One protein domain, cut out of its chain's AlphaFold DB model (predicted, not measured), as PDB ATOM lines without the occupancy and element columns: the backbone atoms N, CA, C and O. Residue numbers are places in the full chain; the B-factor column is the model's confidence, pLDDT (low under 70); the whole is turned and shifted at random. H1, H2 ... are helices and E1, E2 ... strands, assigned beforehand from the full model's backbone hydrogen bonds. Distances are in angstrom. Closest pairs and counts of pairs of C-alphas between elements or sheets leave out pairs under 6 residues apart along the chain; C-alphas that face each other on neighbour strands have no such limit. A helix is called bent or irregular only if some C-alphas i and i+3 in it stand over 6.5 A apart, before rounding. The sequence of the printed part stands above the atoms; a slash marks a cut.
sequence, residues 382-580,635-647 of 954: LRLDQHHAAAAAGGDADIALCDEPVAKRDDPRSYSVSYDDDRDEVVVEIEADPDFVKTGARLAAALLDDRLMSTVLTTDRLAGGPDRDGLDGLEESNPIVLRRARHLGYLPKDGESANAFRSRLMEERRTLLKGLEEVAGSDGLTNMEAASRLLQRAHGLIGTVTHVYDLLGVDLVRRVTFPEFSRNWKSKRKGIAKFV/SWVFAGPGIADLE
ATOM      1  N   LEU A 382      43.326  22.769   3.017       90.88
ATOM      2  CA  LEU A 382      43.240  21.455   2.377       90.88
ATOM      3  C   LEU A 382      44.023  21.496   1.048       90.88
ATOM      4  O   LEU A 382      44.127  22.557   0.429       90.88
ATOM      5  N   ARG A 383      44.623  20.379   0.617       90.50
ATOM      6  CA  ARG A 383      45.337  20.336  -0.673       90.50
ATOM      7  C   ARG A 383      44.357  20.309  -1.850       90.50
ATOM      8  O   ARG A 383      43.253  19.799  -1.707       90.50
ATOM      9  N   LEU A 384      44.812  20.750  -3.024       90.00
ATOM     10  CA  LEU A 384      44.032  20.751  -4.268       90.00
ATOM     11  C   LEU A 384      43.466  19.364  -4.623       90.00
ATOM     12  O   LEU A 384      42.275  19.221  -4.877       90.00
ATOM     13  N   ASP A 385      44.303  18.325  -4.560       94.12
ATOM     14  CA  ASP A 385      43.891  16.932  -4.766       94.12
ATOM     15  C   ASP A 385      42.831  16.472  -3.760       94.12
ATOM     16  O   ASP A 385      41.862  15.824  -4.135       94.12
ATOM     17  N   GLN A 386      42.979  16.848  -2.490       95.38
ATOM     18  CA  GLN A 386      42.051  16.465  -1.424       95.38
ATOM     19  C   GLN A 386      40.713  17.213  -1.514       95.38
ATOM     20  O   GLN A 386      39.680  16.658  -1.148       95.38
ATOM     21  N   HIS A 387      40.736  18.454  -2.001       96.00
ATOM     22  CA  HIS A 387      39.557  19.271  -2.266       96.00
ATOM     23  C   HIS A 387      38.721  18.649  -3.398       96.00
ATOM     24  O   HIS A 387      37.602  18.206  -3.142       96.00
ATOM     25  N   HIS A 388      39.286  18.477  -4.600       95.88
ATOM     26  CA  HIS A 388      38.535  17.885  -5.715       95.88
ATOM     27  C   HIS A 388      38.165  16.410  -5.475       95.88
ATOM     28  O   HIS A 388      37.108  15.985  -5.929       95.88
ATOM     29  N   ALA A 389      38.969  15.635  -4.730       96.00
ATOM     30  CA  ALA A 389      38.595  14.274  -4.336       96.00
ATOM     31  C   ALA A 389      37.368  14.236  -3.419       96.00
ATOM     32  O   ALA A 389      36.501  13.384  -3.590       96.00
ATOM     33  N   ALA A 390      37.289  15.145  -2.443       96.25
ATOM     34  CA  ALA A 390      36.131  15.243  -1.563       96.25
ATOM     35  C   ALA A 390      34.880  15.640  -2.351       96.25
ATOM     36  O   ALA A 390      33.837  15.010  -2.195       96.25
ATOM     37  N   ALA A 391      35.002  16.650  -3.214       95.12
ATOM     38  CA  ALA A 391      33.894  17.155  -4.007       95.12
ATOM     39  C   ALA A 391      33.371  16.135  -5.022       95.12
ATOM     40  O   ALA A 391      32.175  15.879  -5.045       95.12
ATOM     41  N   ALA A 392      34.246  15.475  -5.785       94.06
ATOM     42  CA  ALA A 392      33.847  14.440  -6.738       94.06
ATOM     43  C   ALA A 392      33.302  13.165  -6.065       94.06
ATOM     44  O   ALA A 392      32.426  12.506  -6.617       94.06
ATOM     45  N   ALA A 393      33.790  12.808  -4.868       92.69
ATOM     46  CA  ALA A 393      33.223  11.700  -4.096       92.69
ATOM     47  C   ALA A 393      31.799  12.009  -3.603       92.69
ATOM     48  O   ALA A 393      30.966  11.101  -3.574       92.69
ATOM     49  N   GLY A 394      31.526  13.273  -3.251       86.62
ATOM     50  CA  GLY A 394      30.174  13.807  -3.074       86.62
ATOM     51  C   GLY A 394      29.398  13.755  -4.387       86.62
ATOM     52  O   GLY A 394      28.601  12.841  -4.584       86.62
ATOM     53  N   GLY A 395      29.688  14.677  -5.307       82.31
ATOM     54  CA  GLY A 395      28.913  14.897  -6.528       82.31
ATOM     55  C   GLY A 395      27.458  15.233  -6.197       82.31
ATOM     56  O   GLY A 395      27.176  15.788  -5.137       82.31
ATOM     57  N   ASP A 396      26.538  14.807  -7.059       72.00
ATOM     58  CA  ASP A 396      25.087  15.012  -6.914       72.00
ATOM     59  C   ASP A 396      24.447  14.094  -5.845       72.00
ATOM     60  O   ASP A 396      23.383  13.514  -6.070       72.00
ATOM     61  N   ALA A 397      25.130  13.874  -4.717       73.88
ATOM     62  CA  ALA A 397      24.678  13.021  -3.622       73.88
ATOM     63  C   ALA A 397      24.898  13.672  -2.251       73.88
ATOM     64  O   ALA A 397      25.944  14.273  -1.967       73.88
ATOM     65  N   ASP A 398      23.925  13.478  -1.365       88.94
ATOM     66  CA  ASP A 398      23.890  14.103  -0.043       88.94
ATOM     67  C   ASP A 398      24.877  13.472   0.935       88.94
ATOM     68  O   ASP A 398      25.416  14.155   1.810       88.94
ATOM     69  N   ILE A 399      25.109  12.162   0.822       94.94
ATOM     70  CA  ILE A 399      25.959  11.390   1.728       94.94
ATOM     71  C   ILE A 399      26.825  10.400   0.939       94.94
ATOM     72  O   ILE A 399      26.357   9.351   0.512       94.94
ATOM     73  N   ALA A 400      28.126  10.666   0.849       95.12
ATOM     74  CA  ALA A 400      29.105   9.765   0.246       95.12
ATOM     75  C   ALA A 400      29.933   9.002   1.295       95.12
ATOM     76  O   ALA A 400      30.541   9.600   2.193       95.12
ATOM     77  N   LEU A 401      30.018   7.677   1.153       95.19
ATOM     78  CA  LEU A 401      30.798   6.785   2.022       95.19
ATOM     79  C   LEU A 401      32.118   6.370   1.345       95.19
ATOM     80  O   LEU A 401      32.125   5.638   0.361       95.19
ATOM     81  N   CYS A 402      33.255   6.836   1.865       93.50
ATOM     82  CA  CYS A 402      34.589   6.592   1.300       93.50
ATOM     83  C   CYS A 402      35.389   5.592   2.156       93.50
ATOM     84  O   CYS A 402      36.042   5.990   3.129       93.50
ATOM     85  N   ASP A 403      35.357   4.298   1.815       90.38
ATOM     86  CA  ASP A 403      36.133   3.265   2.525       90.38
ATOM     87  C   ASP A 403      37.622   3.309   2.145       90.38
ATOM     88  O   ASP A 403      38.138   2.522   1.351       90.38
ATOM     89  N   GLU A 404      38.313   4.304   2.698       88.31
ATOM     90  CA  GLU A 404      39.701   4.618   2.387       88.31
ATOM     91  C   GLU A 404      40.563   4.749   3.661       88.31
ATOM     92  O   GLU A 404      40.074   5.187   4.712       88.31
ATOM     93  N   PRO A 405      41.866   4.403   3.622       88.06
ATOM     94  CA  PRO A 405      42.742   4.557   4.780       88.06
ATOM     95  C   PRO A 405      43.120   6.034   4.985       88.06
ATOM     96  O   PRO A 405      44.095   6.535   4.413       88.06
ATOM     97  N   VAL A 406      42.345   6.728   5.824       91.56
ATOM     98  CA  VAL A 406      42.586   8.120   6.239       91.56
ATOM     99  C   VAL A 406      43.599   8.214   7.388       91.56
ATOM    100  O   VAL A 406      43.585   7.414   8.327       91.56
ATOM    101  N   ALA A 407      44.482   9.214   7.332       88.19
ATOM    102  CA  ALA A 407      45.457   9.480   8.386       88.19
ATOM    103  C   ALA A 407      44.806  10.140   9.615       88.19
ATOM    104  O   ALA A 407      43.880  10.940   9.489       88.19
ATOM    105  N   LYS A 408      45.334   9.830  10.805       90.00
ATOM    106  CA  LYS A 408      44.958  10.488  12.062       90.00
ATOM    107  C   LYS A 408      45.700  11.816  12.209       90.00
ATOM    108  O   LYS A 408      46.900  11.864  11.940       90.00
ATOM    109  N   ARG A 409      45.012  12.875  12.633       88.75
ATOM    110  CA  ARG A 409      45.606  14.199  12.875       88.75
ATOM    111  C   ARG A 409      46.456  14.182  14.153       88.75
ATOM    112  O   ARG A 409      46.039  13.623  15.166       88.75
ATOM    113  N   ASP A 410      47.615  14.848  14.125       86.38
ATOM    114  CA  ASP A 410      48.495  15.011  15.303       86.38
ATOM    115  C   ASP A 410      47.779  15.712  16.472       86.38
ATOM    116  O   ASP A 410      48.007  15.405  17.641       86.38
ATOM    117  N   ASP A 411      46.878  16.641  16.139       86.50
ATOM    118  CA  ASP A 411      45.915  17.244  17.052       86.50
ATOM    119  C   ASP A 411      44.500  17.062  16.472       86.50
ATOM    120  O   ASP A 411      44.179  17.679  15.452       86.50
ATOM    121  N   PRO A 412      43.620  16.257  17.098       77.94
ATOM    122  CA  PRO A 412      42.263  16.030  16.599       77.94
ATOM    123  C   PRO A 412      41.367  17.274  16.711       77.94
ATOM    124  O   PRO A 412      40.249  17.268  16.201       77.94
ATOM    125  N   ARG A 413      41.818  18.352  17.371       83.81
ATOM    126  CA  ARG A 413      41.140  19.660  17.355       83.81
ATOM    127  C   ARG A 413      41.359  20.420  16.041       83.81
ATOM    128  O   ARG A 413      40.593  21.343  15.776       83.81
ATOM    129  N   SER A 414      42.377  20.055  15.257       89.38
ATOM    130  CA  SER A 414      42.697  20.699  13.981       89.38
ATOM    131  C   SER A 414      41.711  20.335  12.879       89.38
ATOM    132  O   SER A 414      41.230  19.204  12.793       89.38
ATOM    133  N   TYR A 415      41.475  21.285  11.981       93.94
ATOM    134  CA  TYR A 415      40.656  21.113  10.783       93.94
ATOM    135  C   TYR A 415      41.322  21.727   9.550       93.94
ATOM    136  O   TYR A 415      42.257  22.523   9.665       93.94
ATOM    137  N   SER A 416      40.858  21.332   8.369       95.06
ATOM    138  CA  SER A 416      41.325  21.859   7.084       95.06
ATOM    139  C   SER A 416      40.165  22.510   6.335       95.06
ATOM    140  O   SER A 416      39.039  22.025   6.412       95.06
ATOM    141  N   VAL A 417      40.435  23.589   5.602       97.00
ATOM    142  CA  VAL A 417      39.440  24.273   4.754       97.00
ATOM    143  C   VAL A 417      40.005  24.543   3.365       97.00
ATOM    144  O   VAL A 417      41.219  24.651   3.205       97.00
ATOM    145  N   SER A 418      39.138  24.668   2.368       96.06
ATOM    146  CA  SER A 418      39.480  25.065   0.998       96.06
ATOM    147  C   SER A 418      38.279  25.704   0.316       96.06
ATOM    148  O   SER A 418      37.142  25.430   0.692       96.06
ATOM    149  N   TYR A 419      38.571  26.552  -0.663       94.88
ATOM    150  CA  TYR A 419      37.605  27.228  -1.514       94.88
ATOM    151  C   TYR A 419      38.191  27.294  -2.928       94.88
ATOM    152  O   TYR A 419      39.355  27.692  -3.078       94.88
ATOM    153  N   ASP A 420      37.412  26.863  -3.914       90.06
ATOM    154  CA  ASP A 420      37.687  27.006  -5.343       90.06
ATOM    155  C   ASP A 420      36.811  28.139  -5.889       90.06
ATOM    156  O   ASP A 420      35.589  28.079  -5.802       90.06
ATOM    157  N   ASP A 421      37.454  29.192  -6.394       82.69
ATOM    158  CA  ASP A 421      36.807  30.420  -6.876       82.69
ATOM    159  C   ASP A 421      36.285  30.258  -8.318       82.69
ATOM    160  O   ASP A 421      35.358  30.958  -8.714       82.69
ATOM    161  N   ASP A 422      36.829  29.298  -9.083       79.12
ATOM    162  CA  ASP A 422      36.391  28.993 -10.452       79.12
ATOM    163  C   ASP A 422      35.093  28.151 -10.455       79.12
ATOM    164  O   ASP A 422      34.344  28.162 -11.434       79.12
ATOM    165  N   ARG A 423      34.818  27.428  -9.356       83.50
ATOM    166  CA  ARG A 423      33.594  26.628  -9.129       83.50
ATOM    167  C   ARG A 423      32.683  27.141  -8.008       83.50
ATOM    168  O   ARG A 423      31.602  26.597  -7.838       83.50
ATOM    169  N   ASP A 424      33.103  28.166  -7.268       88.19
ATOM    170  CA  ASP A 424      32.406  28.693  -6.083       88.19
ATOM    171  C   ASP A 424      32.141  27.618  -5.000       88.19
ATOM    172  O   ASP A 424      31.089  27.562  -4.368       88.19
ATOM    173  N   GLU A 425      33.114  26.721  -4.799       93.81
ATOM    174  CA  GLU A 425      32.951  25.469  -4.046       93.81
ATOM    175  C   GLU A 425      33.785  25.462  -2.752       93.81
ATOM    176  O   GLU A 425      35.003  25.664  -2.763       93.81
ATOM    177  N   VAL A 426      33.151  25.185  -1.610       96.50
ATOM    178  CA  VAL A 426      33.772  25.108  -0.279       96.50
ATOM    179  C   VAL A 426      33.849  23.661   0.205       96.50
ATOM    180  O   VAL A 426      32.836  23.010   0.453       96.50
ATOM    181  N   VAL A 427      35.068  23.187   0.482       98.00
ATOM    182  CA  VAL A 427      35.302  21.895   1.152       98.00
ATOM    183  C   VAL A 427      35.918  22.137   2.530       98.00
ATOM    184  O   VAL A 427      36.995  22.738   2.648       98.00
ATOM    185  N   VAL A 428      35.272  21.613   3.576       97.94
ATOM    186  CA  VAL A 428      35.801  21.576   4.953       97.94
ATOM    187  C   VAL A 428      36.072  20.136   5.392       97.94
ATOM    188  O   VAL A 428      35.258  19.251   5.140       97.94
ATOM    189  N   GLU A 429      37.197  19.888   6.075       97.62
ATOM    190  CA  GLU A 429      37.551  18.564   6.608       97.62
ATOM    191  C   GLU A 429      37.869  18.591   8.114       97.62
ATOM    192  O   GLU A 429      38.740  19.340   8.570       97.62
ATOM    193  N   ILE A 430      37.211  17.714   8.883       96.38
ATOM    194  CA  ILE A 430      37.453  17.490  10.322       96.38
ATOM    195  C   ILE A 430      37.734  16.008  10.637       96.38
ATOM    196  O   ILE A 430      37.235  15.121   9.948       96.38
ATOM    197  N   GLU A 431      38.466  15.721  11.723       95.81
ATOM    198  CA  GLU A 431      38.486  14.377  12.335       95.81
ATOM    199  C   GLU A 431      37.351  14.244  13.367       95.81
ATOM    200  O   GLU A 431      37.172  15.106  14.241       95.81
ATOM    201  N   ALA A 432      36.585  13.155  13.272       95.00
ATOM    202  CA  ALA A 432      35.446  12.884  14.141       95.00
ATOM    203  C   ALA A 432      35.862  12.513  15.577       95.00
ATOM    204  O   ALA A 432      36.737  11.677  15.802       95.00
ATOM    205  N   ASP A 433      35.164  13.071  16.567       91.81
ATOM    206  CA  ASP A 433      35.295  12.702  17.979       91.81
ATOM    207  C   ASP A 433      34.148  11.765  18.417       91.81
ATOM    208  O   ASP A 433      32.986  12.042  18.094       91.81
ATOM    209  N   PRO A 434      34.411  10.686  19.184       87.69
ATOM    210  CA  PRO A 434      33.364   9.839  19.775       87.69
ATOM    211  C   PRO A 434      32.434  10.558  20.771       87.69
ATOM    212  O   PRO A 434      31.433   9.975  21.215       87.69
ATOM    213  N   ASP A 435      32.789  11.788  21.149       88.69
ATOM    214  CA  ASP A 435      31.982  12.761  21.881       88.69
ATOM    215  C   ASP A 435      31.488  13.859  20.914       88.69
ATOM    216  O   ASP A 435      32.157  14.870  20.679       88.69
ATOM    217  N   PHE A 436      30.312  13.626  20.320       91.38
ATOM    218  CA  PHE A 436      29.786  14.358  19.155       91.38
ATOM    219  C   PHE A 436      29.676  15.881  19.320       91.38
ATOM    220  O   PHE A 436      29.691  16.597  18.320       91.38
ATOM    221  N   VAL A 437      29.631  16.398  20.551       93.44
ATOM    222  CA  VAL A 437      29.693  17.845  20.816       93.44
ATOM    223  C   VAL A 437      30.976  18.478  20.265       93.44
ATOM    224  O   VAL A 437      30.932  19.579  19.720       93.44
ATOM    225  N   LYS A 438      32.108  17.766  20.327       92.38
ATOM    226  CA  LYS A 438      33.385  18.215  19.760       92.38
ATOM    227  C   LYS A 438      33.362  18.144  18.236       92.38
ATOM    228  O   LYS A 438      33.840  19.072  17.598       92.38
ATOM    229  N   THR A 439      32.772  17.096  17.658       94.50
ATOM    230  CA  THR A 439      32.583  16.948  16.202       94.50
ATOM    231  C   THR A 439      31.757  18.107  15.639       94.50
ATOM    232  O   THR A 439      32.221  18.807  14.743       94.50
ATOM    233  N   GLY A 440      30.592  18.389  16.231       96.38
ATOM    234  CA  GLY A 440      29.754  19.527  15.846       96.38
ATOM    235  C   GLY A 440      30.454  20.875  16.040       96.38
ATOM    236  O   GLY A 440      30.436  21.712  15.140       96.38
ATOM    237  N   ALA A 441      31.123  21.087  17.178       94.88
ATOM    238  CA  ALA A 441      31.830  22.341  17.444       94.88
ATOM    239  C   ALA A 441      33.032  22.574  16.510       94.88
ATOM    240  O   ALA A 441      33.263  23.711  16.102       94.88
ATOM    241  N   ARG A 442      33.772  21.520  16.129       94.25
ATOM    242  CA  ARG A 442      34.845  21.594  15.122       94.25
ATOM    243  C   ARG A 442      34.286  21.902  13.737       94.25
ATOM    244  O   ARG A 442      34.811  22.795  13.086       94.25
ATOM    245  N   LEU A 443      33.210  21.230  13.315       97.31
ATOM    246  CA  LEU A 443      32.588  21.471  12.009       97.31
ATOM    247  C   LEU A 443      32.072  22.912  11.889       97.31
ATOM    248  O   LEU A 443      32.428  23.614  10.949       97.31
ATOM    249  N   ALA A 444      31.325  23.391  12.887       96.88
ATOM    250  CA  ALA A 444      30.861  24.777  12.947       96.88
ATOM    251  C   ALA A 444      32.019  25.797  12.949       96.88
ATOM    252  O   ALA A 444      31.909  26.867  12.356       96.88
ATOM    253  N   ALA A 445      33.141  25.474  13.604       95.38
ATOM    254  CA  ALA A 445      34.322  26.332  13.627       95.38
ATOM    255  C   ALA A 445      35.139  26.307  12.323       95.38
ATOM    256  O   ALA A 445      35.823  27.294  12.056       95.38
ATOM    257  N   ALA A 446      35.063  25.221  11.542       96.81
ATOM    258  CA  ALA A 446      35.697  25.072  10.232       96.81
ATOM    259  C   ALA A 446      34.898  25.776   9.124       96.81
ATOM    260  O   ALA A 446      35.477  26.533   8.352       96.81
ATOM    261  N   LEU A 447      33.567  25.619   9.111       97.62
ATOM    262  CA  LEU A 447      32.644  26.338   8.214       97.62
ATOM    263  C   LEU A 447      32.748  27.872   8.333       97.62
ATOM    264  O   LEU A 447      32.367  28.592   7.414       97.62
ATOM    265  N   LEU A 448      33.265  28.353   9.467       96.88
ATOM    266  CA  LEU A 448      33.490  29.758   9.812       96.88
ATOM    267  C   LEU A 448      34.984  30.066  10.060       96.88
ATOM    268  O   LEU A 448      35.308  30.974  10.832       96.88
ATOM    269  N   ASP A 449      35.913  29.303   9.468       95.44
ATOM    270  CA  ASP A 449      37.348  29.609   9.542       95.44
ATOM    271  C   ASP A 449      37.649  31.001   8.964       95.44
ATOM    272  O   ASP A 449      37.033  31.439   7.993       95.44
ATOM    273  N   ASP A 450      38.630  31.691   9.548       93.75
ATOM    274  CA  ASP A 450      38.979  33.074   9.214       93.75
ATOM    275  C   ASP A 450      39.305  33.270   7.720       93.75
ATOM    276  O   ASP A 450      39.072  34.355   7.185       93.75
ATOM    277  N   ARG A 451      39.770  32.214   7.034       93.50
ATOM    278  CA  ARG A 451      39.973  32.176   5.576       93.50
ATOM    279  C   ARG A 451      38.655  32.252   4.810       93.50
ATOM    280  O   ARG A 451      38.493  33.181   4.025       93.50
ATOM    281  N   LEU A 452      37.702  31.356   5.080       95.06
ATOM    282  CA  LEU A 452      36.381  31.357   4.431       95.06
ATOM    283  C   LEU A 452      35.597  32.635   4.762       95.06
ATOM    284  O   LEU A 452      34.941  33.208   3.896       95.06
ATOM    285  N   MET A 453      35.762  33.159   5.981       93.94
ATOM    286  CA  MET A 453      35.253  34.477   6.384       93.94
ATOM    287  C   MET A 453      35.909  35.652   5.637       93.94
ATOM    288  O   MET A 453      35.390  36.768   5.700       93.94
ATOM    289  N   SER A 454      37.056  35.450   4.983       91.75
ATOM    290  CA  SER A 454      37.792  36.476   4.226       91.75
ATOM    291  C   SER A 454      37.678  36.346   2.703       91.75
ATOM    292  O   SER A 454      37.975  37.319   2.018       91.75
ATOM    293  N   THR A 455      37.235  35.193   2.188       90.25
ATOM    294  CA  THR A 455      37.041  34.944   0.748       90.25
ATOM    295  C   THR A 455      35.566  34.839   0.366       90.25
ATOM    296  O   THR A 455      35.134  35.529  -0.549       90.25
ATOM    297  N   VAL A 456      34.777  34.038   1.091       93.19
ATOM    298  CA  VAL A 456      33.380  33.729   0.734       93.19
ATOM    299  C   VAL A 456      32.399  34.559   1.560       93.19
ATOM    300  O   VAL A 456      31.628  35.349   1.023       93.19
ATOM    301  N   LEU A 457      32.467  34.460   2.892       94.25
ATOM    302  CA  LEU A 457      31.567  35.171   3.809       94.25
ATOM    303  C   LEU A 457      32.090  36.587   4.110       94.25
ATOM    304  O   LEU A 457      32.295  36.970   5.268       94.25
ATOM    305  N   THR A 458      32.359  37.355   3.052       94.25
ATOM    306  CA  THR A 458      32.774  38.766   3.113       94.25
ATOM    307  C   THR A 458      31.566  39.684   3.306       94.25
ATOM    308  O   THR A 458      30.427  39.299   3.045       94.25
ATOM    309  N   THR A 459      31.793  40.909   3.792       93.69
ATOM    310  CA  THR A 459      30.716  41.904   3.932       93.69
ATOM    311  C   THR A 459      30.107  42.229   2.568       93.69
ATOM    312  O   THR A 459      28.897  42.144   2.398       93.69
ATOM    313  N   ASP A 460      30.964  42.520   1.593       90.31
ATOM    314  CA  ASP A 460      30.626  42.945   0.239       90.31
ATOM    315  C   ASP A 460      29.807  41.872  -0.498       90.31
ATOM    316  O   ASP A 460      28.805  42.194  -1.135       90.31
ATOM    317  N   ARG A 461      30.186  40.587  -0.371       90.50
ATOM    318  CA  ARG A 461      29.453  39.470  -0.991       90.50
ATOM    319  C   ARG A 461      28.098  39.231  -0.326       90.50
ATOM    320  O   ARG A 461      27.119  39.046  -1.036       90.50
ATOM    321  N   LEU A 462      28.008  39.310   1.004       90.25
ATOM    322  CA  LEU A 462      26.727  39.222   1.719       90.25
ATOM    323  C   LEU A 462      25.787  40.400   1.392       90.25
ATOM    324  O   LEU A 462      24.577  40.208   1.329       90.25
ATOM    325  N   ALA A 463      26.323  41.603   1.174       87.94
ATOM    326  CA  ALA A 463      25.537  42.805   0.884       87.94
ATOM    327  C   ALA A 463      25.185  42.995  -0.606       87.94
ATOM    328  O   ALA A 463      24.373  43.860  -0.931       87.94
ATOM    329  N   GLY A 464      25.792  42.229  -1.519       83.81
ATOM    330  CA  GLY A 464      25.607  42.378  -2.969       83.81
ATOM    331  C   GLY A 464      26.381  43.553  -3.581       83.81
ATOM    332  O   GLY A 464      25.951  44.125  -4.585       83.81
ATOM    333  N   GLY A 465      27.493  43.960  -2.962       83.94
ATOM    334  CA  GLY A 465      28.403  44.997  -3.454       83.94
ATOM    335  C   GLY A 465      29.103  45.789  -2.337       83.94
ATOM    336  O   GLY A 465      28.595  45.850  -1.220       83.94
ATOM    337  N   PRO A 466      30.246  46.444  -2.629       81.94
ATOM    338  CA  PRO A 466      31.042  47.178  -1.634       81.94
ATOM    339  C   PRO A 466      30.377  48.472  -1.132       81.94
ATOM    340  O   PRO A 466      30.678  48.936  -0.036       81.94
ATOM    341  N   ASP A 467      29.463  49.054  -1.916       83.19
ATOM    342  CA  ASP A 467      28.703  50.265  -1.566       83.19
ATOM    343  C   ASP A 467      27.362  49.952  -0.859       83.19
ATOM    344  O   ASP A 467      26.478  50.811  -0.782       83.19
ATOM    345  N   ARG A 468      27.168  48.715  -0.375       81.88
ATOM    346  CA  ARG A 468      25.939  48.247   0.288       81.88
ATOM    347  C   ARG A 468      26.226  47.741   1.705       81.88
ATOM    348  O   ARG A 468      27.223  47.073   1.948       81.88
ATOM    349  N   ASP A 469      25.296  48.007   2.623       84.00
ATOM    350  CA  ASP A 469      25.317  47.480   4.001       84.00
ATOM    351  C   ASP A 469      24.342  46.301   4.216       84.00
ATOM    352  O   ASP A 469      24.409  45.648   5.255       84.00
ATOM    353  N   GLY A 470      23.412  46.054   3.284       86.00
ATOM    354  CA  GLY A 470      22.262  45.151   3.448       86.00
ATOM    355  C   GLY A 470      22.589  43.654   3.423       86.00
ATOM    356  O   GLY A 470      23.638  43.218   3.895       86.00
ATOM    357  N   LEU A 471      21.666  42.861   2.875       89.06
ATOM    358  CA  LEU A 471      21.835  41.420   2.621       89.06
ATOM    359  C   LEU A 471      21.554  41.066   1.151       89.06
ATOM    360  O   LEU A 471      21.279  39.919   0.817       89.06
ATOM    361  N   ASP A 472      21.616  42.060   0.264       86.12
ATOM    362  CA  ASP A 472      21.169  41.994  -1.135       86.12
ATOM    363  C   ASP A 472      22.164  41.275  -2.069       86.12
ATOM    364  O   ASP A 472      22.199  41.537  -3.275       86.12
ATOM    365  N   GLY A 473      23.025  40.428  -1.496       81.88
ATOM    366  CA  GLY A 473      23.840  39.429  -2.189       81.88
ATOM    367  C   GLY A 473      23.440  37.984  -1.862       81.88
ATOM    368  O   GLY A 473      23.987  37.062  -2.460       81.88
ATOM    369  N   LEU A 474      22.494  37.789  -0.936       86.88
ATOM    370  CA  LEU A 474      21.767  36.534  -0.750       86.88
ATOM    371  C   LEU A 474      20.624  36.446  -1.782       86.88
ATOM    372  O   LEU A 474      20.026  37.470  -2.107       86.88
ATOM    373  N   GLU A 475      20.279  35.237  -2.237       82.94
ATOM    374  CA  GLU A 475      19.107  34.955  -3.100       82.94
ATOM    375  C   GLU A 475      17.786  35.475  -2.492       82.94
ATOM    376  O   GLU A 475      16.883  35.885  -3.209       82.94
ATOM    377  N   GLU A 476      17.713  35.531  -1.161       83.12
ATOM    378  CA  GLU A 476      16.654  36.193  -0.400       83.12
ATOM    379  C   GLU A 476      17.299  37.162   0.597       83.12
ATOM    380  O   GLU A 476      18.090  36.745   1.447       83.12
ATOM    381  N   SER A 477      16.968  38.455   0.513       82.88
ATOM    382  CA  SER A 477      17.497  39.493   1.408       82.88
ATOM    383  C   SER A 477      16.536  39.894   2.534       82.88
ATOM    384  O   SER A 477      16.969  40.518   3.506       82.88
ATOM    385  N   ASN A 478      15.257  39.496   2.472       84.81
ATOM    386  CA  ASN A 478      14.213  39.828   3.441       84.81
ATOM    387  C   ASN A 478      14.520  39.242   4.833       84.81
ATOM    388  O   ASN A 478      14.354  38.037   5.068       84.81
ATOM    389  N   PRO A 479      14.864  40.074   5.838       84.81
ATOM    390  CA  PRO A 479      15.269  39.571   7.146       84.81
ATOM    391  C   PRO A 479      14.158  38.814   7.886       84.81
ATOM    392  O   PRO A 479      14.436  38.106   8.855       84.81
ATOM    393  N   ILE A 480      12.883  38.966   7.509       84.56
ATOM    394  CA  ILE A 480      11.778  38.213   8.118       84.56
ATOM    395  C   ILE A 480      11.785  36.766   7.609       84.56
ATOM    396  O   ILE A 480      11.825  35.854   8.440       84.56
ATOM    397  N   VAL A 481      11.830  36.552   6.291       85.12
ATOM    398  CA  VAL A 481      11.879  35.216   5.665       85.12
ATOM    399  C   VAL A 481      13.150  34.478   6.086       85.12
ATOM    400  O   VAL A 481      13.079  33.349   6.584       85.12
ATOM    401  N   LEU A 482      14.298  35.165   6.056       88.00
ATOM    402  CA  LEU A 482      15.588  34.623   6.486       88.00
ATOM    403  C   LEU A 482      15.585  34.050   7.915       88.00
ATOM    404  O   LEU A 482      16.249  33.050   8.182       88.00
ATOM    405  N   ARG A 483      14.839  34.643   8.856       87.50
ATOM    406  CA  ARG A 483      14.767  34.156  10.252       87.50
ATOM    407  C   ARG A 483      13.625  33.175  10.511       87.50
ATOM    408  O   ARG A 483      13.754  32.337  11.406       87.50
ATOM    409  N   ARG A 484      12.509  33.296   9.787       86.25
ATOM    410  CA  ARG A 484      11.258  32.573  10.074       86.25
ATOM    411  C   ARG A 484      10.961  31.390   9.159       86.25
ATOM    412  O   ARG A 484      10.152  30.561   9.547       86.25
ATOM    413  N   ALA A 485      11.599  31.305   7.997       83.88
ATOM    414  CA  ALA A 485      11.533  30.127   7.139       83.88
ATOM    415  C   ALA A 485      12.923  29.496   6.997       83.88
ATOM    416  O   ALA A 485      13.124  28.380   7.467       83.88
ATOM    417  N   ARG A 486      13.924  30.250   6.509       85.50
ATOM    418  CA  ARG A 486      15.326  29.779   6.359       85.50
ATOM    419  C   ARG A 486      16.078  29.634   7.693       85.50
ATOM    420  O   ARG A 486      17.240  29.243   7.724       85.50
ATOM    421  N   HIS A 487      15.429  30.008   8.797       87.38
ATOM    422  CA  HIS A 487      15.891  29.893  10.182       87.38
ATOM    423  C   HIS A 487      17.362  30.257  10.450       87.38
ATOM    424  O   HIS A 487      18.031  29.611  11.262       87.38
ATOM    425  N   LEU A 488      17.835  31.366   9.864       89.69
ATOM    426  CA  LEU A 488      19.127  31.987  10.171       89.69
ATOM    427  C   LEU A 488      19.131  32.565  11.602       89.69
ATOM    428  O   LEU A 488      19.056  33.774  11.823       89.69
ATOM    429  N   GLY A 489      19.201  31.688  12.606       80.75
ATOM    430  CA  GLY A 489      18.956  31.998  14.022       80.75
ATOM    431  C   GLY A 489      19.967  32.945  14.678       80.75
ATOM    432  O   GLY A 489      19.742  33.393  15.803       80.75
ATOM    433  N   TYR A 490      21.060  33.260  13.978       88.25
ATOM    434  CA  TYR A 490      22.086  34.217  14.397       88.25
ATOM    435  C   TYR A 490      22.027  35.555  13.647       88.25
ATOM    436  O   TYR A 490      22.842  36.436  13.933       88.25
ATOM    437  N   LEU A 491      21.069  35.742  12.730       89.00
ATOM    438  CA  LEU A 491      20.809  37.052  12.139       89.00
ATOM    439  C   LEU A 491      20.317  38.022  13.240       89.00
ATOM    440  O   LEU A 491      19.419  37.652  14.008       89.00
ATOM    441  N   PRO A 492      20.884  39.241  13.364       82.44
ATOM    442  CA  PRO A 492      20.443  40.230  14.349       82.44
ATOM    443  C   PRO A 492      18.936  40.514  14.283       82.44
ATOM    444  O   PRO A 492      18.311  40.350  13.239       82.44
ATOM    445  N   LYS A 493      18.340  40.942  15.407       78.12
ATOM    446  CA  LYS A 493      16.927  41.373  15.461       78.12
ATOM    447  C   LYS A 493      16.712  42.833  15.066       78.12
ATOM    448  O   LYS A 493      15.631  43.174  14.606       78.12
ATOM    449  N   ASP A 494      17.746  43.645  15.235       68.38
ATOM    450  CA  ASP A 494      17.783  45.075  14.965       68.38
ATOM    451  C   ASP A 494      19.143  45.377  14.316       68.38
ATOM    452  O   ASP A 494      20.151  44.789  14.722       68.38
ATOM    453  N   GLY A 495      19.194  46.283  13.335       62.59
ATOM    454  CA  GLY A 495      20.443  46.598  12.623       62.59
ATOM    455  C   GLY A 495      20.919  45.451  11.726       62.59
ATOM    456  O   GLY A 495      22.055  44.995  11.840       62.59
ATOM    457  N   GLU A 496      20.028  44.963  10.863       73.12
ATOM    458  CA  GLU A 496      20.301  43.894   9.900       73.12
ATOM    459  C   GLU A 496      21.255  44.400   8.805       73.12
ATOM    460  O   GLU A 496      20.839  45.047   7.850       73.12
ATOM    461  N   SER A 497      22.551  44.128   8.970       88.44
ATOM    462  CA  SER A 497      23.583  44.405   7.967       88.44
ATOM    463  C   SER A 497      24.517  43.214   7.788       88.44
ATOM    464  O   SER A 497      24.759  42.461   8.743       88.44
ATOM    465  N   ALA A 498      25.097  43.069   6.595       90.44
ATOM    466  CA  ALA A 498      26.108  42.055   6.298       90.44
ATOM    467  C   ALA A 498      27.226  42.037   7.352       90.44
ATOM    468  O   ALA A 498      27.570  40.986   7.893       90.44
ATOM    469  N   ASN A 499      27.746  43.212   7.722       92.31
ATOM    470  CA  ASN A 499      28.808  43.344   8.718       92.31
ATOM    471  C   ASN A 499      28.355  42.913  10.129       92.31
ATOM    472  O   ASN A 499      29.099  42.226  10.836       92.31
ATOM    473  N   ALA A 500      27.132  43.264  10.546       91.94
ATOM    474  CA  ALA A 500      26.595  42.868  11.849       91.94
ATOM    475  C   ALA A 500      26.358  41.351  11.932       91.94
ATOM    476  O   ALA A 500      26.736  40.717  12.922       91.94
ATOM    477  N   PHE A 501      25.804  40.750  10.876       93.81
ATOM    478  CA  PHE A 501      25.582  39.305  10.795       93.81
ATOM    479  C   PHE A 501      26.904  38.526  10.765       93.81
ATOM    480  O   PHE A 501      27.130  37.652  11.606       93.81
ATOM    481  N   ARG A 502      27.834  38.920   9.886       93.69
ATOM    482  CA  ARG A 502      29.197  38.369   9.787       93.69
ATOM    483  C   ARG A 502      29.948  38.443  11.123       93.69
ATOM    484  O   ARG A 502      30.573  37.468  11.548       93.69
ATOM    485  N   SER A 503      29.842  39.573  11.824       93.31
ATOM    486  CA  SER A 503      30.425  39.758  13.160       93.31
ATOM    487  C   SER A 503      29.803  38.830  14.206       93.31
ATOM    488  O   SER A 503      30.530  38.285  15.044       93.31
ATOM    489  N   ARG A 504      28.482  38.600  14.147       94.69
ATOM    490  CA  ARG A 504      27.771  37.711  15.076       94.69
ATOM    491  C   ARG A 504      28.119  36.238  14.859       94.69
ATOM    492  O   ARG A 504      28.406  35.556  15.839       94.69
ATOM    493  N   LEU A 505      28.195  35.760  13.615       95.19
ATOM    494  CA  LEU A 505      28.667  34.398  13.309       95.19
ATOM    495  C   LEU A 505      30.063  34.144  13.907       95.19
ATOM    496  O   LEU A 505      30.307  33.122  14.551       95.19
ATOM    497  N   MET A 506      30.960  35.128  13.794       94.06
ATOM    498  CA  MET A 506      32.303  35.072  14.378       94.06
ATOM    499  C   MET A 506      32.332  35.130  15.912       94.06
ATOM    500  O   MET A 506      33.259  34.597  16.527       94.06
ATOM    501  N   GLU A 507      31.360  35.776  16.557       94.69
ATOM    502  CA  GLU A 507      31.197  35.756  18.018       94.69
ATOM    503  C   GLU A 507      30.674  34.406  18.516       94.69
ATOM    504  O   GLU A 507      31.152  33.886  19.528       94.69
ATOM    505  N   GLU A 508      29.761  33.792  17.770       94.69
ATOM    506  CA  GLU A 508      29.187  32.490  18.100       94.69
ATOM    507  C   GLU A 508      30.202  31.359  17.876       94.69
ATOM    508  O   GLU A 508      30.337  30.514  18.757       94.69
ATOM    509  N   ARG A 509      31.039  31.400  16.820       94.44
ATOM    510  CA  ARG A 509      32.218  30.506  16.668       94.44
ATOM    511  C   ARG A 509      33.138  30.569  17.891       94.44
ATOM    512  O   ARG A 509      33.504  29.532  18.447       94.44
ATOM    513  N   ARG A 510      33.482  31.778  18.357       93.12
ATOM    514  CA  ARG A 510      34.313  31.982  19.562       93.12
ATOM    515  C   ARG A 510      33.633  31.458  20.832       93.12
ATOM    516  O   ARG A 510      34.287  30.829  21.662       93.12
ATOM    517  N   THR A 511      32.329  31.678  20.969       92.50
ATOM    518  CA  THR A 511      31.526  31.222  22.116       92.50
ATOM    519  C   THR A 511      31.390  29.697  22.148       92.50
ATOM    520  O   THR A 511      31.537  29.089  23.208       92.50
ATOM    521  N   LEU A 512      31.174  29.069  20.991       92.06
ATOM    522  CA  LEU A 512      31.040  27.622  20.832       92.06
ATOM    523  C   LEU A 512      32.346  26.892  21.172       92.06
ATOM    524  O   LEU A 512      32.329  25.932  21.941       92.06
ATOM    525  N   LEU A 513      33.481  27.389  20.667       90.00
ATOM    526  CA  LEU A 513      34.804  26.846  20.984       90.00
ATOM    527  C   LEU A 513      35.144  26.982  22.473       90.00
ATOM    528  O   LEU A 513      35.658  26.034  23.061       90.00
ATOM    529  N   LYS A 514      34.811  28.117  23.104       88.88
ATOM    530  CA  LYS A 514      34.992  28.293  24.553       88.88
ATOM    531  C   LYS A 514      34.111  27.338  25.367       88.88
ATOM    532  O   LYS A 514      34.567  26.798  26.369       88.88
ATOM    533  N   GLY A 515      32.878  27.078  24.930       88.31
ATOM    534  CA  GLY A 515      31.965  26.154  25.612       88.31
ATOM    535  C   GLY A 515      32.513  24.728  25.766       88.31
ATOM    536  O   GLY A 515      32.113  24.021  26.689       88.31
ATOM    537  N   LEU A 516      33.470  24.307  24.928       87.12
ATOM    538  CA  LEU A 516      34.146  23.012  25.073       87.12
ATOM    539  C   LEU A 516      34.970  22.907  26.372       87.12
ATOM    540  O   LEU A 516      35.157  21.797  26.868       87.12
ATOM    541  N   GLU A 517      35.412  24.028  26.954       82.44
ATOM    542  CA  GLU A 517      36.051  24.060  28.281       82.44
ATOM    543  C   GLU A 517      35.046  23.674  29.388       82.44
ATOM    544  O   GLU A 517      35.387  22.944  30.315       82.44
ATOM    545  N   GLU A 518      33.783  24.103  29.268       78.62
ATOM    546  CA  GLU A 518      32.710  23.833  30.242       78.62
ATOM    547  C   GLU A 518      32.183  22.388  30.159       78.62
ATOM    548  O   GLU A 518      31.703  21.826  31.147       78.62
ATOM    549  N   VAL A 519      32.300  21.763  28.983       82.56
ATOM    550  CA  VAL A 519      31.916  20.363  28.730       82.56
ATOM    551  C   VAL A 519      32.851  19.363  29.417       82.56
ATOM    552  O   VAL A 519      32.396  18.286  29.804       82.56
ATOM    553  N   ALA A 520      34.133  19.700  29.588       71.81
ATOM    554  CA  ALA A 520      35.174  18.774  30.049       71.81
ATOM    555  C   ALA A 520      35.040  18.311  31.519       71.81
ATOM    556  O   ALA A 520      35.638  17.302  31.889       71.81
ATOM    557  N   GLY A 521      34.256  19.031  32.332       60.06
ATOM    558  CA  GLY A 521      34.030  18.727  33.749       60.06
ATOM    559  C   GLY A 521      35.210  19.088  34.662       60.06
ATOM    560  O   GLY A 521      36.371  19.087  34.261       60.06
ATOM    561  N   SER A 522      34.927  19.391  35.933       59.12
ATOM    562  CA  SER A 522      35.969  19.664  36.943       59.12
ATOM    563  C   SER A 522      36.627  18.398  37.513       59.12
ATOM    564  O   SER A 522      37.552  18.487  38.316       59.12
ATOM    565  N   ASP A 523      36.120  17.228  37.135       58.25
ATOM    566  CA  ASP A 523      36.559  15.882  37.512       58.25
ATOM    567  C   ASP A 523      37.037  15.048  36.303       58.25
ATOM    568  O   ASP A 523      37.444  13.899  36.470       58.25
ATOM    569  N   GLY A 524      37.010  15.625  35.094       60.34
ATOM    570  CA  GLY A 524      37.325  14.943  33.837       60.34
ATOM    571  C   GLY A 524      36.186  14.091  33.262       60.34
ATOM    572  O   GLY A 524      36.424  13.338  32.315       60.34
ATOM    573  N   LEU A 525      34.968  14.174  33.811       67.62
ATOM    574  CA  LEU A 525      33.777  13.536  33.249       67.62
ATOM    575  C   LEU A 525      32.973  14.539  32.410       67.62
ATOM    576  O   LEU A 525      32.688  15.654  32.844       67.62
ATOM    577  N   THR A 526      32.552  14.123  31.211       76.94
ATOM    578  CA  THR A 526      31.747  14.960  30.309       76.94
ATOM    579  C   THR A 526      30.447  15.407  30.984       76.94
ATOM    580  O   THR A 526      29.580  14.586  31.299       76.94
ATOM    581  N   ASN A 527      30.270  16.719  31.146       84.81
ATOM    582  CA  ASN A 527      29.026  17.302  31.637       84.81
ATOM    583  C   ASN A 527      27.943  17.179  30.552       84.81
ATOM    584  O   ASN A 527      27.866  18.007  29.648       84.81
ATOM    585  N   MET A 528      27.102  16.146  30.645       85.81
ATOM    586  CA  MET A 528      26.103  15.809  29.619       85.81
ATOM    587  C   MET A 528      25.073  16.920  29.364       85.81
ATOM    588  O   MET A 528      24.602  17.077  28.240       85.81
ATOM    589  N   GLU A 529      24.743  17.727  30.375       87.12
ATOM    590  CA  GLU A 529      23.791  18.835  30.245       87.12
ATOM    591  C   GLU A 529      24.416  20.022  29.489       87.12
ATOM    592  O   GLU A 529      23.784  20.627  28.619       87.12
ATOM    593  N   ALA A 530      25.691  20.326  29.768       88.06
ATOM    594  CA  ALA A 530      26.470  21.289  28.993       88.06
ATOM    595  C   ALA A 530      26.735  20.784  27.564       88.06
ATOM    596  O   ALA A 530      26.538  21.536  26.612       88.06
ATOM    597  N   ALA A 531      27.101  19.508  27.404       89.56
ATOM    598  CA  ALA A 531      27.367  18.882  26.112       89.56
ATOM    599  C   ALA A 531      26.130  18.892  25.205       89.56
ATOM    600  O   ALA A 531      26.233  19.276  24.043       89.56
ATOM    601  N   SER A 532      24.953  18.553  25.743       90.31
ATOM    602  CA  SER A 532      23.681  18.603  25.013       90.31
ATOM    603  C   SER A 532      23.358  20.024  24.531       90.31
ATOM    604  O   SER A 532      23.160  20.241  23.335       90.31
ATOM    605  N   ARG A 533      23.418  21.027  25.424       91.50
ATOM    606  CA  ARG A 533      23.221  22.443  25.050       91.50
ATOM    607  C   ARG A 533      24.219  22.932  24.002       91.50
ATOM    608  O   ARG A 533      23.846  23.688  23.107       91.50
ATOM    609  N   LEU A 534      25.487  22.547  24.126       94.06
ATOM    610  CA  LEU A 534      26.532  22.991  23.210       94.06
ATOM    611  C   LEU A 534      26.415  22.301  21.842       94.06
ATOM    612  O   LEU A 534      26.635  22.951  20.827       94.06
ATOM    613  N   LEU A 535      25.981  21.038  21.798       94.75
ATOM    614  CA  LEU A 535      25.693  20.320  20.553       94.75
ATOM    615  C   LEU A 535      24.461  20.900  19.841       94.75
ATOM    616  O   LEU A 535      24.510  21.113  18.634       94.75
ATOM    617  N   GLN A 536      23.404  21.261  20.578       91.81
ATOM    618  CA  GLN A 536      22.257  21.995  20.022       91.81
ATOM    619  C   GLN A 536      22.679  23.339  19.400       91.81
ATOM    620  O   GLN A 536      22.227  23.680  18.307       91.81
ATOM    621  N   ARG A 537      23.583  24.089  20.052       94.56
ATOM    622  CA  ARG A 537      24.173  25.314  19.477       94.56
ATOM    623  C   ARG A 537      25.038  25.025  18.248       94.56
ATOM    624  O   ARG A 537      24.951  25.761  17.274       94.56
ATOM    625  N   ALA A 538      25.838  23.959  18.272       95.94
ATOM    626  CA  ALA A 538      26.654  23.560  17.130       95.94
ATOM    627  C   ALA A 538      25.786  23.235  15.906       95.94
ATOM    628  O   ALA A 538      26.044  23.770  14.835       95.94
ATOM    629  N   HIS A 539      24.726  22.434  16.069       95.31
ATOM    630  CA  HIS A 539      23.770  22.134  14.998       95.31
ATOM    631  C   HIS A 539      23.101  23.401  14.448       95.31
ATOM    632  O   HIS A 539      23.068  23.589  13.236       95.31
ATOM    633  N   GLY A 540      22.639  24.308  15.317       93.94
ATOM    634  CA  GLY A 540      22.051  25.580  14.883       93.94
ATOM    635  C   GLY A 540      23.017  26.458  14.077       93.94
ATOM    636  O   GLY A 540      22.597  27.121  13.126       93.94
ATOM    637  N   LEU A 541      24.311  26.454  14.421       96.06
ATOM    638  CA  LEU A 541      25.335  27.219  13.702       96.06
ATOM    639  C   LEU A 541      25.746  26.539  12.386       96.06
ATOM    640  O   LEU A 541      25.868  27.229  11.380       96.06
ATOM    641  N   ILE A 542      25.865  25.205  12.356       96.88
ATOM    642  CA  ILE A 542      26.062  24.419  11.120       96.88
ATOM    643  C   ILE A 542      24.914  24.673  10.136       96.88
ATOM    644  O   ILE A 542      25.177  24.930   8.963       96.88
ATOM    645  N   GLY A 543      23.665  24.653  10.612       95.62
ATOM    646  CA  GLY A 543      22.470  24.947   9.817       95.62
ATOM    647  C   GLY A 543      22.451  26.369   9.274       95.62
ATOM    648  O   GLY A 543      22.370  26.567   8.068       95.62
ATOM    649  N   THR A 544      22.615  27.365  10.152       95.69
ATOM    650  CA  THR A 544      22.647  28.783   9.747       95.69
ATOM    651  C   THR A 544      23.702  29.028   8.668       95.69
ATOM    652  O   THR A 544      23.430  29.709   7.690       95.69
ATOM    653  N   VAL A 545      24.903  28.467   8.825       96.62
ATOM    654  CA  VAL A 545      25.998  28.681   7.870       96.62
ATOM    655  C   VAL A 545      25.796  27.876   6.583       96.62
ATOM    656  O   VAL A 545      26.077  28.393   5.510       96.62
ATOM    657  N   THR A 546      25.220  26.673   6.665       96.06
ATOM    658  CA  THR A 546      24.766  25.895   5.497       96.06
ATOM    659  C   THR A 546      23.779  26.697   4.645       96.06
ATOM    660  O   THR A 546      24.008  26.875   3.454       96.06
ATOM    661  N   HIS A 547      22.730  27.255   5.256       94.06
ATOM    662  CA  HIS A 547      21.744  28.058   4.531       94.06
ATOM    663  C   HIS A 547      22.301  29.376   3.982       94.06
ATOM    664  O   HIS A 547      21.732  29.884   3.022       94.06
ATOM    665  N   VAL A 548      23.367  29.935   4.567       94.38
ATOM    666  CA  VAL A 548      24.045  31.129   4.032       94.38
ATOM    667  C   VAL A 548      24.917  30.790   2.825       94.38
ATOM    668  O   VAL A 548      24.940  31.579   1.889       94.38
ATOM    669  N   TYR A 549      25.601  29.641   2.809       94.50
ATOM    670  CA  TYR A 549      26.332  29.195   1.618       94.50
ATOM    671  C   TYR A 549      25.367  28.916   0.448       94.50
ATOM    672  O   TYR A 549      25.565  29.469  -0.628       94.50
ATOM    673  N   ASP A 550      24.251  28.219   0.694       92.75
ATOM    674  CA  ASP A 550      23.169  28.001  -0.289       92.75
ATOM    675  C   ASP A 550      22.614  29.314  -0.868       92.75
ATOM    676  O   ASP A 550      22.602  29.502  -2.079       92.75
ATOM    677  N   LEU A 551      22.249  30.274  -0.006       89.44
ATOM    678  CA  LEU A 551      21.751  31.591  -0.431       89.44
ATOM    679  C   LEU A 551      22.802  32.439  -1.169       89.44
ATOM    680  O   LEU A 551      22.436  33.421  -1.808       89.44
ATOM    681  N   LEU A 552      24.091  32.104  -1.066       87.88
ATOM    682  CA  LEU A 552      25.172  32.738  -1.827       87.88
ATOM    683  C   LEU A 552      25.492  32.007  -3.142       87.88
ATOM    684  O   LEU A 552      26.341  32.502  -3.888       87.88
ATOM    685  N   GLY A 553      24.846  30.869  -3.422       87.75
ATOM    686  CA  GLY A 553      25.144  29.989  -4.556       87.75
ATOM    687  C   GLY A 553      26.432  29.171  -4.404       87.75
ATOM    688  O   GLY A 553      27.016  28.805  -5.415       87.75
ATOM    689  N   VAL A 554      26.891  28.940  -3.168       90.69
ATOM    690  CA  VAL A 554      28.171  28.282  -2.852       90.69
ATOM    691  C   VAL A 554      27.957  26.793  -2.594       90.69
ATOM    692  O   VAL A 554      27.318  26.425  -1.601       90.69
ATOM    693  N   ASP A 555      28.566  25.942  -3.416       92.56
ATOM    694  CA  ASP A 555      28.537  24.490  -3.225       92.56
ATOM    695  C   ASP A 555      29.327  24.095  -1.967       92.56
ATOM    696  O   ASP A 555      30.442  24.566  -1.735       92.56
ATOM    697  N   LEU A 556      28.752  23.238  -1.112       96.12
ATOM    698  CA  LEU A 556      29.294  22.963   0.225       96.12
ATOM    699  C   LEU A 556      29.481  21.470   0.514       96.12
ATOM    700  O   LEU A 556      28.520  20.736   0.738       96.12
ATOM    701  N   VAL A 557      30.741  21.060   0.662       98.06
ATOM    702  CA  VAL A 557      31.146  19.679   0.947       98.06
ATOM    703  C   VAL A 557      31.697  19.555   2.370       98.06
ATOM    704  O   VAL A 557      32.699  20.173   2.749       98.06
ATOM    705  N   ARG A 558      31.062  18.704   3.181       98.19
ATOM    706  CA  ARG A 558      31.390  18.497   4.602       98.19
ATOM    707  C   ARG A 558      32.072  17.150   4.806       98.19
ATOM    708  O   ARG A 558      31.415  16.135   5.045       98.19
ATOM    709  N   ARG A 559      33.401  17.125   4.725       97.81
ATOM    710  CA  ARG A 559      34.191  15.898   4.862       97.81
ATOM    711  C   ARG A 559      34.539  15.612   6.325       97.81
ATOM    712  O   ARG A 559      35.038  16.468   7.057       97.81
ATOM    713  N   VAL A 560      34.269  14.393   6.779       97.81
ATOM    714  CA  VAL A 560      34.442  13.975   8.178       97.81
ATOM    715  C   VAL A 560      35.171  12.635   8.212       97.81
ATOM    716  O   VAL A 560      34.665  11.626   7.718       97.81
ATOM    717  N   THR A 561      36.377  12.623   8.784       97.12
ATOM    718  CA  THR A 561      37.272  11.461   8.749       97.12
ATOM    719  C   THR A 561      37.221  10.627  10.031       97.12
ATOM    720  O   THR A 561      37.121  11.148  11.146       97.12
ATOM    721  N   PHE A 562      37.323   9.304   9.874       96.19
ATOM    722  CA  PHE A 562      37.271   8.307  10.946       96.19
ATOM    723  C   PHE A 562      38.455   7.313  10.853       96.19
ATOM    724  O   PHE A 562      38.251   6.156  10.474       96.19
ATOM    725  N   PRO A 563      39.688   7.696  11.249       93.56
ATOM    726  CA  PRO A 563      40.905   6.879  11.071       93.56
ATOM    727  C   PRO A 563      40.866   5.453  11.646       93.56
ATOM    728  O   PRO A 563      41.652   4.594  11.255       93.56
ATOM    729  N   GLU A 564      39.961   5.182  12.591       90.38
ATOM    730  CA  GLU A 564      39.842   3.894  13.285       90.38
ATOM    731  C   GLU A 564      38.399   3.341  13.266       90.38
ATOM    732  O   GLU A 564      38.008   2.628  14.195       90.38
ATOM    733  N   PHE A 565      37.585   3.681  12.252       92.75
ATOM    734  CA  PHE A 565      36.142   3.369  12.203       92.75
ATOM    735  C   PHE A 565      35.807   1.899  12.504       92.75
ATOM    736  O   PHE A 565      35.150   1.601  13.508       92.75
ATOM    737  N   SER A 566      36.322   0.978  11.685       87.00
ATOM    738  CA  SER A 566      36.144  -0.480  11.813       87.00
ATOM    739  C   SER A 566      36.533  -1.068  13.178       87.00
ATOM    740  O   SER A 566      36.049  -2.141  13.537       87.00
ATOM    741  N   ARG A 567      37.380  -0.384  13.961       85.75
ATOM    742  CA  ARG A 567      37.846  -0.847  15.281       85.75
ATOM    743  C   ARG A 567      37.072  -0.214  16.433       85.75
ATOM    744  O   ARG A 567      36.585  -0.924  17.310       85.75
ATOM    745  N   ASN A 568      36.959   1.112  16.428       86.38
ATOM    746  CA  ASN A 568      36.600   1.884  17.620       86.38
ATOM    747  C   ASN A 568      35.154   2.417  17.601       86.38
ATOM    748  O   ASN A 568      34.660   2.860  18.638       86.38
ATOM    749  N   TRP A 569      34.453   2.364  16.460       90.94
ATOM    750  CA  TRP A 569      33.171   3.064  16.281       90.94
ATOM    751  C   TRP A 569      31.929   2.166  16.212       90.94
ATOM    752  O   TRP A 569      30.817   2.688  16.152       90.94
ATOM    753  N   LYS A 570      32.060   0.833  16.291       88.75
ATOM    754  CA  LYS A 570      30.923  -0.106  16.161       88.75
ATOM    755  C   LYS A 570      29.757   0.192  17.123       88.75
ATOM    756  O   LYS A 570      28.606   0.170  16.703       88.75
ATOM    757  N   SER A 571      30.040   0.543  18.379       88.44
ATOM    758  CA  SER A 571      29.029   0.934  19.385       88.44
ATOM    759  C   SER A 571      28.546   2.390  19.273       88.44
ATOM    760  O   SER A 571      27.700   2.823  20.052       88.44
ATOM    761  N   LYS A 572      29.083   3.159  18.320       91.44
ATOM    762  CA  LYS A 572      28.801   4.584  18.097       91.44
ATOM    763  C   LYS A 572      28.081   4.868  16.775       91.44
ATOM    764  O   LYS A 572      27.625   5.993  16.603       91.44
ATOM    765  N   ARG A 573      27.903   3.878  15.888       93.12
ATOM    766  CA  ARG A 573      27.256   4.043  14.566       93.12
ATOM    767  C   ARG A 573      25.869   4.685  14.639       93.12
ATOM    768  O   ARG A 573      25.659   5.698  13.987       93.12
ATOM    769  N   LYS A 574      24.977   4.213  15.521       91.62
ATOM    770  CA  LYS A 574      23.660   4.854  15.744       91.62
ATOM    771  C   LYS A 574      23.754   6.286  16.303       91.62
ATOM    772  O   LYS A 574      22.856   7.092  16.091       91.62
ATOM    773  N   GLY A 575      24.853   6.624  16.983       93.12
ATOM    774  CA  GLY A 575      25.156   7.989  17.423       93.12
ATOM    775  C   GLY A 575      25.601   8.900  16.277       93.12
ATOM    776  O   GLY A 575      25.113  10.023  16.192       93.12
ATOM    777  N   ILE A 576      26.451   8.399  15.367       95.38
ATOM    778  CA  ILE A 576      26.800   9.100  14.119       95.38
ATOM    779  C   ILE A 576      25.528   9.320  13.304       95.38
ATOM    780  O   ILE A 576      25.217  10.451  12.962       95.38
ATOM    781  N   ALA A 577      24.752   8.263  13.064       94.62
ATOM    782  CA  ALA A 577      23.539   8.346  12.265       94.62
ATOM    783  C   ALA A 577      22.509   9.329  12.849       94.62
ATOM    784  O   ALA A 577      21.914  10.096  12.100       94.62
ATOM    785  N   LYS A 578      22.353   9.400  14.183       94.06
ATOM    786  CA  LYS A 578      21.520  10.443  14.808       94.06
ATOM    787  C   LYS A 578      22.107  11.848  14.629       94.06
ATOM    788  O   LYS A 578      21.344  12.758  14.331       94.06
ATOM    789  N   PHE A 579      23.420  12.035  14.785       95.81
ATOM    790  CA  PHE A 579      24.079  13.323  14.528       95.81
ATOM    791  C   PHE A 579      23.850  13.789  13.080       95.81
ATOM    792  O   PHE A 579      23.416  14.918  12.873       95.81
ATOM    793  N   VAL A 580      24.061  12.904  12.101       95.00
ATOM    794  CA  VAL A 580      23.882  13.194  10.669       95.00
ATOM    795  C   VAL A 580      22.414  13.457  10.338       95.00
ATOM    796  O   VAL A 580      22.123  14.503   9.782       95.00
ATOM    797  N   SER A 635      26.805  18.196  -0.061       95.19
ATOM    798  CA  SER A 635      27.208  16.843   0.330       95.19
ATOM    799  C   SER A 635      27.877  16.724   1.709       95.19
ATOM    800  O   SER A 635      28.596  17.603   2.205       95.19
ATOM    801  N   TRP A 636      27.741  15.541   2.297       97.69
ATOM    802  CA  TRP A 636      28.533  15.020   3.405       97.69
ATOM    803  C   TRP A 636      29.426  13.886   2.909       97.69
ATOM    804  O   TRP A 636      28.964  12.982   2.220       97.69
ATOM    805  N   VAL A 637      30.704  13.889   3.286       98.12
ATOM    806  CA  VAL A 637      31.675  12.879   2.832       98.12
ATOM    807  C   VAL A 637      32.291  12.196   4.046       98.12
ATOM    808  O   VAL A 637      33.168  12.751   4.715       98.12
ATOM    809  N   PHE A 638      31.828  10.989   4.361       97.88
ATOM    810  CA  PHE A 638      32.306  10.211   5.504       97.88
ATOM    811  C   PHE A 638      33.414   9.260   5.055       97.88
ATOM    812  O   PHE A 638      33.171   8.345   4.273       97.88
ATOM    813  N   ALA A 639      34.635   9.465   5.552       96.62
ATOM    814  CA  ALA A 639      35.821   8.762   5.061       96.62
ATOM    815  C   ALA A 639      36.552   7.976   6.157       96.62
ATOM    816  O   ALA A 639      36.895   8.528   7.207       96.62
ATOM    817  N   GLY A 640      36.841   6.696   5.919       94.94
ATOM    818  CA  GLY A 640      37.663   5.886   6.821       94.94
ATOM    819  C   GLY A 640      37.559   4.372   6.608       94.94
ATOM    820  O   GLY A 640      36.601   3.897   6.003       94.94
ATOM    821  N   PRO A 641      38.509   3.588   7.151       91.50
ATOM    822  CA  PRO A 641      38.585   2.148   6.912       91.50
ATOM    823  C   PRO A 641      37.419   1.393   7.568       91.50
ATOM    824  O   PRO A 641      37.336   1.290   8.804       91.50
ATOM    825  N   GLY A 642      36.560   0.817   6.735       89.56
ATOM    826  CA  GLY A 642      35.308   0.160   7.090       89.56
ATOM    827  C   GLY A 642      34.088   1.084   7.122       89.56
ATOM    828  O   GLY A 642      33.143   0.728   7.816       89.56
ATOM    829  N   ILE A 643      34.096   2.284   6.523       93.38
ATOM    830  CA  ILE A 643      32.983   3.251   6.668       93.38
ATOM    831  C   ILE A 643      31.686   2.813   5.969       93.38
ATOM    832  O   ILE A 643      30.622   3.255   6.393       93.38
ATOM    833  N   ALA A 644      31.734   1.910   4.979       88.81
ATOM    834  CA  ALA A 644      30.537   1.386   4.302       88.81
ATOM    835  C   ALA A 644      29.532   0.738   5.286       88.81
ATOM    836  O   ALA A 644      28.325   0.917   5.167       88.81
ATOM    837  N   ASP A 645      30.028   0.122   6.366       89.94
ATOM    838  CA  ASP A 645      29.250  -0.383   7.513       89.94
ATOM    839  C   ASP A 645      28.362   0.687   8.225       89.94
ATOM    840  O   ASP A 645      27.653   0.364   9.190       89.94
ATOM    841  N   LEU A 646      28.466   1.971   7.858       91.75
ATOM    842  CA  LEU A 646      27.639   3.076   8.358       91.75
ATOM    843  C   LEU A 646      26.320   3.238   7.580       91.75
ATOM    844  O   LEU A 646      25.390   3.831   8.124       91.75
ATOM    845  N   GLU A 647      26.218   2.692   6.367       90.25
ATOM    846  CA  GLU A 647      25.098   2.888   5.436       90.25
ATOM    847  C   GLU A 647      23.747   2.437   6.017       90.25
ATOM    848  O   GLU A 647      22.837   3.247   6.179       90.25
TER     849      GLU A 647
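This is residues 382 to 580 and 635 to 647 of the 954 residues of the protein "HTH domain-containing protein" of Natrinema versiforme (UniProt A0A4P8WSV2). A twisted sheet of five strands has H1 on one face and H2 on the other, and beyond H2 the long helical hairpin H6 and H7 completes a three-helix bundle. The short helices H3, H4 and H5, with long loops, lie toward the end of the hairpin where H6 begins and H7 ends; H8, H9 and H10 gather elsewhere, with H10 packing on E1. The printed part has 212 residues with ten named helices and five named strands, in the order H1 E1 E2 E3 H2 H3 H4 H5 H6 H7 E4 H8 H9 E5 H10. The mixed sheet runs E1 E5 E4 E3 E2; the class is mixed, and the whole is compact, with a radius of gyration of the C-alphas of 17.5 A and spans of 54 by 43 by 30 A.

H1 is residues 384 to 394, 15.5 A, from C-alpha 384 at (44.032, 20.751, -4.268). E1 is 399 to 402, E2 415 to 420, and E3 425 to 431, 20.5 A. H2 is 436 to 447, H3 452 to 455, H4 459 to 463 and H5 479 to 484. H6 is 498 to 519, 31.7 A, and H7 is 528 to 551, 34.2 A. E4 is 555 to 561, H8 565 to 568, H9 570 to 580, E5 636 to 639, and H10 643 to 647, with C-alpha 647 at (25.098, 2.888, 5.436). H9 is irregular: C-alphas 571 and 574 are 7.6 A apart.

H1 and H2 are on opposite faces of the sheet, three layers with helices on both faces; the closest C-alphas of H1 and E4, Ala 391 and Val 557, are 6.2 A apart. E2 and E3 are an antiparallel hairpin, with N 418 and O 427 at 2.9 A; the other neighbours are parallel, with N 426 and O 555 at 2.8 A for E3 and E4, N 637 and O 558 at 2.9 A for E4 and E5, and N 400 and O 636 at 2.8 A for E1 and E5. E3, H2 to H7 and E4 form a strand-helix-strand unit, two parallel neighbour strands with helices between. H2, H6 and H7 form an up and down bundle, each running against the one before. H2 and H7 touch at Val 437 and Leu 535, C-alphas 4.7 A apart. The hub, H6, touches H2, H7 and H4, the last with residues 498 to 502 alone. H3 only grazes the sheet with residues 452 to 455, and H5 is near H7. H8 and H9 are each close to H10 but not clearly touching it, their closest C-alphas to it 6.4 A and 6.3 A away. Every O i to N i+4 pair is within hydrogen-bond range in H1, H2, H4, H5 and H7, but 15 of 18 in H6, 5 of 7 in H9 and 0 of 1 in H10, which has 2 of 2 O i to N i+3 pairs within range; H3 and H8 are too short.

The C-alphas farthest apart, of Asp 467 and Arg 567, are 54.6 A apart. Residues 581 to 634 are not printed, and C-alphas 580 and 635 across the cut are 11.5 A apart. The links E1 to E2, H4 to H5 and H5 to H6 are long. pLDDT is under 70 at residues 494 to 495 and 521 to 525.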